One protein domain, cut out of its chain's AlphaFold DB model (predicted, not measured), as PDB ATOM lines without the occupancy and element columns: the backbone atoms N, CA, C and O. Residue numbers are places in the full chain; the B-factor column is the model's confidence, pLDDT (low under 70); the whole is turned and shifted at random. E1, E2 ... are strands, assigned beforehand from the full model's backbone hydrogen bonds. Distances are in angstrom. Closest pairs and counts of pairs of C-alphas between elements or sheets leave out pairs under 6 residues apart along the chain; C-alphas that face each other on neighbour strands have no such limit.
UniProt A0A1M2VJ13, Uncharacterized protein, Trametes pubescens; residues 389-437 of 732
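AT A GLANCE: This is residues 389 to 437 of the 732 residues of an uncharacterized protein of Trametes pubescens (UniProt A0A1M2VJ13). The domain has little regular structure: a small two-stranded hairpin, E1 and E2, with the looping stretch 418 to 437 folded back over one face of it. Before the hairpin, residues 389 to 405, with no named element, make a wide loop toward one end of the longest axis, and of these residues 396 to 401 stick out. The printed part has 49 residues, 6 of them in the two named strands, E1 then E2, antiparallel; the class is all strand, with no named helix. It is compact, with a radius of gyration of the C-alphas of 10.6 A, yet elongated, spanning 31 by 18 by 16 A.

IN THESE COORDINATES: Find C-alpha 406 at (154.485, 139.969, 123.880); E1, residues 406 to 408, runs 7.1 A from there. E2, residues 415 to 417, runs 6.8 A to C-alpha 417 at (151.376, 139.539, 126.500).

HOW THE PARTS SIT: E1 and E2 form a hairpin over a short link, antiparallel at 155 degrees. Look at N 407 and O 416, 2.9 A apart, within hydrogen-bond range.

THE WHOLE: The C-alphas farthest apart, Asp 398 and Thr 428, are 31.6 A apart. The printed part has no cut. Residues 390 to 403 have pLDDT under 70.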
ATOM      1  N   ALA A 389     159.543 145.707 114.638       74.94
ATOM      2  CA  ALA A 389     159.457 145.108 113.320       74.94
ATOM      3  C   ALA A 389     157.994 144.842 112.915       74.94
ATOM      4  O   ALA A 389     157.188 144.395 113.739       74.94
ATOM      5  N   PRO A 390     157.631 145.066 111.637       69.00
ATOM      6  CA  PRO A 390     156.361 144.604 111.107       69.00
ATOM      7  C   PRO A 390     156.202 143.097 111.358       69.00
ATOM      8  O   PRO A 390     157.146 142.344 111.107       69.00
ATOM      9  N   PRO A 391     155.010 142.630 111.763       65.38
ATOM     10  CA  PRO A 391     154.751 141.219 112.044       65.38
ATOM     11  C   PRO A 391     155.226 140.249 110.947       65.38
ATOM     12  O   PRO A 391     155.703 139.158 111.238       65.38
ATOM     13  N   ALA A 392     155.145 140.672 109.681       61.12
ATOM     14  CA  ALA A 392     155.535 139.875 108.519       61.12
ATOM     15  C   ALA A 392     157.047 139.604 108.394       61.12
ATOM     16  O   ALA A 392     157.432 138.708 107.654       61.12
ATOM     17  N   GLN A 393     157.904 140.363 109.087       59.41
ATOM     18  CA  GLN A 393     159.366 140.218 109.013       59.41
ATOM     19  C   GLN A 393     159.955 139.390 110.163       59.41
ATOM     20  O   GLN A 393     161.135 139.060 110.132       59.41
ATOM     21  N   ILE A 394     159.148 139.052 111.174       57.91
ATOM     22  CA  ILE A 394     159.597 138.323 112.373       57.91
ATOM     23  C   ILE A 394     159.613 136.802 112.136       57.91
ATOM     24  O   ILE A 394     160.153 136.057 112.952       57.91
ATOM     25  N   VAL A 395     159.080 136.327 111.003       56.03
ATOM     26  CA  VAL A 395     159.198 134.924 110.580       56.03
ATOM     27  C   VAL A 395     160.640 134.682 110.121       56.03
ATOM     28  O   VAL A 395     160.955 134.680 108.936       56.03
ATOM     29  N   SER A 396     161.546 134.583 111.092       52.09
ATOM     30  CA  SER A 396     162.906 134.113 110.876       52.09
ATOM     31  C   SER A 396     162.833 132.673 110.378       52.09
ATOM     32  O   SER A 396     162.050 131.883 110.898       52.09
ATOM     33  N   ASN A 397     163.680 132.320 109.410       56.22
ATOM     34  CA  ASN A 397     163.847 130.949 108.909       56.22
ATOM     35  C   ASN A 397     164.383 129.969 109.971       56.22
ATOM     36  O   ASN A 397     164.632 128.806 109.661       56.22
ATOM     37  N   ASP A 398     164.632 130.445 111.189       54.81
ATOM     38  CA  ASP A 398     165.082 129.617 112.292       54.81
ATOM     39  C   ASP A 398     163.874 128.897 112.903       54.81
ATOM     40  O   ASP A 398     162.873 129.531 113.244       54.81
ATOM     41  N   ALA A 399     163.965 127.570 113.028       50.84
ATOM     42  CA  ALA A 399     162.891 126.707 113.537       50.84
ATOM     43  C   ALA A 399     162.433 127.102 114.955       50.84
ATOM     44  O   ALA A 399     161.311 126.803 115.367       50.84
ATOM     45  N   ASP A 400     163.267 127.859 115.669       52.41
ATOM     46  CA  ASP A 400     162.868 128.660 116.814       52.41
ATOM     47  C   ASP A 400     162.095 129.901 116.341       52.41
ATOM     48  O   ASP A 400     162.572 131.038 116.439       52.41
ATOM     49  N   VAL A 401     160.849 129.705 115.891       55.00
ATOM     50  CA  VAL A 401     159.854 130.781 115.872       55.00
ATOM     51  C   VAL A 401     159.647 131.183 117.330       55.00
ATOM     52  O   VAL A 401     158.750 130.706 118.031       55.00
ATOM     53  N   ARG A 402     160.539 132.038 117.841       58.91
ATOM     54  CA  ARG A 402     160.418 132.663 119.148       58.91
ATOM     55  C   ARG A 402     159.230 133.593 119.034       58.91
ATOM     56  O   ARG A 402     159.383 134.778 118.763       58.91
ATOM     57  N   THR A 403     158.033 133.049 119.243       64.31
ATOM     58  CA  THR A 403     156.874 133.856 119.592       64.31
ATOM     59  C   THR A 403     157.318 134.687 120.787       64.31
ATOM     60  O   THR A 403     157.580 134.158 121.878       64.31
ATOM     61  N   GLY A 404     157.557 135.977 120.531       74.69
ATOM     62  CA  GLY A 404     157.951 136.924 121.559       74.69
ATOM     63  C   GLY A 404     156.975 136.802 122.723       74.69
ATOM     64  O   GLY A 404     155.813 136.440 122.538       74.69
ATOM     65  N   ARG A 405     157.433 137.064 123.949       88.19
ATOM     66  CA  ARG A 405     156.542 136.986 125.119       88.19
ATOM     67  C   ARG A 405     155.434 138.038 125.071       88.19
ATOM     68  O   ARG A 405     154.450 137.903 125.786       88.19
ATOM     69  N   GLY A 406     155.552 139.037 124.200       91.56
ATOM     70  CA  GLY A 406     154.485 139.969 123.880       91.56
ATOM     71  C   GLY A 406     154.648 140.622 122.514       91.56
ATOM     72  O   GLY A 406     155.547 140.285 121.749       91.56
ATOM     73  N   TRP A 407     153.784 141.594 122.242       92.06
ATOM     74  CA  TRP A 407     153.793 142.415 121.031       92.06
ATOM     75  C   TRP A 407     153.283 143.831 121.326       92.06
ATOM     76  O   TRP A 407     152.497 144.053 122.254       92.06
ATOM     77  N   ARG A 408     153.709 144.810 120.521       93.12
ATOM     78  CA  ARG A 408     153.256 146.203 120.627       93.12
ATOM     79  C   ARG A 408     152.055 146.443 119.717       93.12
ATOM     80  O   ARG A 408     152.124 146.248 118.508       93.12
ATOM     81  N   CYS A 409     150.963 146.944 120.279       92.69
ATOM     82  CA  CYS A 409     149.804 147.344 119.500       92.69
ATOM     83  C   CYS A 409     150.081 148.631 118.720       92.69
ATOM     84  O   CYS A 409     150.228 149.702 119.305       92.69
ATOM     85  N   VAL A 410     150.062 148.539 117.391       89.69
ATOM     86  CA  VAL A 410     150.283 149.678 116.482       89.69
ATOM     87  C   VAL A 410     149.209 150.767 116.577       89.69
ATOM     88  O   VAL A 410     149.459 151.904 116.195       89.69
ATOM     89  N   SER A 411     148.012 150.438 117.082       91.06
ATOM     90  CA  SER A 411     146.906 151.395 117.209       91.06
ATOM     91  C   SER A 411     146.979 152.216 118.497       91.06
ATOM     92  O   SER A 411     146.753 153.422 118.458       91.06
ATOM     93  N   CYS A 412     147.279 151.587 119.640       92.38
ATOM     94  CA  CYS A 412     147.232 152.263 120.940       92.38
ATOM     95  C   CYS A 412     148.558 152.300 121.706       92.38
ATOM     96  O   CYS A 412     148.574 152.843 122.805       92.38
ATOM     97  N   GLY A 413     149.632 151.699 121.191       92.69
ATOM     98  CA  GLY A 413     150.944 151.654 121.843       92.69
ATOM     99  C   GLY A 413     151.088 150.624 122.968       92.69
ATOM    100  O   GLY A 413     152.194 150.419 123.458       92.69
ATOM    101  N   ARG A 414     150.007 149.940 123.372       95.31
ATOM    102  CA  ARG A 414     150.051 148.951 124.460       95.31
ATOM    103  C   ARG A 414     150.964 147.776 124.108       95.31
ATOM    104  O   ARG A 414     150.793 147.172 123.052       95.31
ATOM    105  N   LEU A 415     151.846 147.399 125.022       95.56
ATOM    106  CA  LEU A 415     152.521 146.109 125.053       95.56
ATOM    107  C   LEU A 415     151.547 145.067 125.607       95.56
ATOM    108  O   LEU A 415     151.029 145.219 126.711       95.56
ATOM    109  N   ASN A 416     151.244 144.048 124.810       94.19
ATOM    110  CA  ASN A 416     150.337 142.963 125.174       94.19
ATOM    111  C   ASN A 416     151.151 141.684 125.340       94.19
ATOM    112  O   ASN A 416     152.044 141.421 124.536       94.19
ATOM    113  N   LEU A 417     150.818 140.878 126.345       92.38
ATOM    114  CA  LEU A 417     151.376 139.539 126.500       92.38
ATOM    115  C   LEU A 417     150.906 138.628 125.356       92.38
ATOM    116  O   LEU A 417     149.729 138.638 124.992       92.38
ATOM    117  N   GLN A 418     151.805 137.807 124.816       89.19
ATOM    118  CA  GLN A 418     151.484 136.828 123.783       89.19
ATOM    119  C   GLN A 418     150.834 135.596 124.438       89.19
ATOM    120  O   GLN A 418     151.507 134.618 124.757       89.19
ATOM    121  N   GLN A 419     149.518 135.652 124.653       86.25
ATOM    122  CA  GLN A 419     148.742 134.570 125.283       86.25
ATOM    123  C   GLN A 419     148.239 133.505 124.304       86.25
ATOM    124  O   GLN A 419     147.924 132.395 124.720       86.25
ATOM    125  N   ASN A 420     148.192 133.831 123.013       86.69
ATOM    126  CA  ASN A 420     147.701 132.946 121.960       86.69
ATOM    127  C   ASN A 420     148.767 132.675 120.891       86.69
ATOM    128  O   ASN A 420     149.731 133.431 120.773       86.69
ATOM    129  N   LEU A 421     148.598 131.625 120.086       82.69
ATOM    130  CA  LEU A 421     149.607 131.233 119.093       82.69
ATOM    131  C   LEU A 421     149.855 132.318 118.024       82.69
ATOM    132  O   LEU A 421     150.949 132.873 117.967       82.69
ATOM    133  N   CYS A 422     148.841 132.647 117.215       84.94
ATOM    134  CA  CYS A 422     148.924 133.651 116.140       84.94
ATOM    135  C   CYS A 422     147.843 134.727 116.294       84.94
ATOM    136  O   CYS A 422     148.166 135.907 116.444       84.94
ATOM    137  N   TYR A 423     146.570 134.322 116.331       86.00
ATOM    138  CA  TYR A 423     145.445 135.239 116.489       86.00
ATOM    139  C   TYR A 423     145.407 135.887 117.874       86.00
ATOM    140  O   TYR A 423     145.106 135.248 118.886       86.00
ATOM    141  N   GLN A 424     145.672 137.192 117.913       86.75
ATOM    142  CA  GLN A 424     145.505 137.998 119.115       86.75
ATOM    143  C   GLN A 424     144.909 139.352 118.807       86.75
ATOM    144  O   GLN A 424     145.145 139.945 117.753       86.75
ATOM    145  N   ARG A 425     144.192 139.869 119.799       92.38
ATOM    146  CA  ARG A 425     143.671 141.226 119.815       92.38
ATOM    147  C   ARG A 425     144.262 141.973 120.992       92.38
ATOM    148  O   ARG A 425     144.457 141.413 122.065       92.38
ATOM    149  N   CYS A 426     144.536 143.255 120.796       93.50
ATOM    150  CA  CYS A 426     144.988 144.110 121.879       93.50
ATOM    151  C   CYS A 426     143.914 144.151 122.968       93.50
ATOM    152  O   CYS A 426     142.768 144.502 122.679       93.50
ATOM    153  N   GLY A 427     144.298 143.902 124.222       91.00
ATOM    154  CA  GLY A 427     143.366 143.873 125.355       91.00
ATOM    155  C   GLY A 427     142.692 145.218 125.664       91.00
ATOM    156  O   GLY A 427     141.837 145.283 126.537       91.00
ATOM    157  N   THR A 428     143.077 146.301 124.978       92.75
ATOM    158  CA  THR A 428     142.499 147.644 125.159       92.75
ATOM    159  C   THR A 428     141.673 148.106 123.962       92.75
ATOM    160  O   THR A 428     140.558 148.576 124.141       92.75
ATOM    161  N   CYS A 429     142.202 148.011 122.737       93.81
ATOM    162  CA  CYS A 429     141.520 148.532 121.541       93.81
ATOM    163  C   CYS A 429     141.005 147.443 120.594       93.81
ATOM    164  O   CYS A 429     140.495 147.767 119.526       93.81
ATOM    165  N   SER A 430     141.169 146.163 120.941       93.88
ATOM    166  CA  SER A 430     140.798 145.007 120.111       93.88
ATOM    167  C   SER A 430     141.471 144.927 118.731       93.88
ATOM    168  O   SER A 430     141.143 144.037 117.949       93.88
ATOM    169  N   THR A 431     142.423 145.816 118.424       93.19
ATOM    170  CA  THR A 431     143.200 145.774 117.176       93.19
ATOM    171  C   THR A 431     143.981 144.467 117.115       93.19
ATOM    172  O   THR A 431     144.614 144.094 118.102       93.19
ATOM    173  N   ALA A 432     143.924 143.774 115.979       90.75
ATOM    174  CA  ALA A 432     144.686 142.549 115.776       90.75
ATOM    175  C   ALA A 432     146.196 142.832 115.798       90.75
ATOM    176  O   ALA A 432     146.638 143.892 115.354       90.75
ATOM    177  N   ASN A 433     146.991 141.876 116.276       87.88
ATOM    178  CA  ASN A 433     148.454 141.977 116.243       87.88
ATOM    179  C   ASN A 433     149.035 141.999 114.818       87.88
ATOM    180  O   ASN A 433     150.172 142.421 114.630       87.88
ATOM    181  N   GLY A 434     148.255 141.567 113.821       86.88
ATOM    182  CA  GLY A 434     148.671 141.516 112.425       86.88
ATOM    183  C   GLY A 434     149.729 140.452 112.135       86.88
ATOM    184  O   GLY A 434     150.327 140.510 111.063       86.88
ATOM    185  N   LEU A 435     149.974 139.510 113.058       84.44
ATOM    186  CA  LEU A 435     150.863 138.376 112.799       84.44
ATOM    187  C   LEU A 435     150.265 137.527 111.669       84.44
ATOM    188  O   LEU A 435     149.106 137.116 111.781       84.44
ATOM    189  N   PRO A 436     151.010 137.278 110.577       86.50
ATOM    190  CA  PRO A 436     150.554 136.336 109.570       86.50
ATOM    191  C   PRO A 436     150.535 134.922 110.170       86.50
ATOM    192  O   PRO A 436     151.379 134.609 111.015       86.50
ATOM    193  N   PRO A 437     149.608 134.053 109.739       89.38
ATOM    194  CA  PRO A 437     149.676 132.638 110.070       89.38
ATOM    195  C   PRO A 437     151.006 132.018 109.637       89.38
ATOM    196  O   PRO A 437     151.575 132.389 108.607       89.38
TER     197      PRO A 437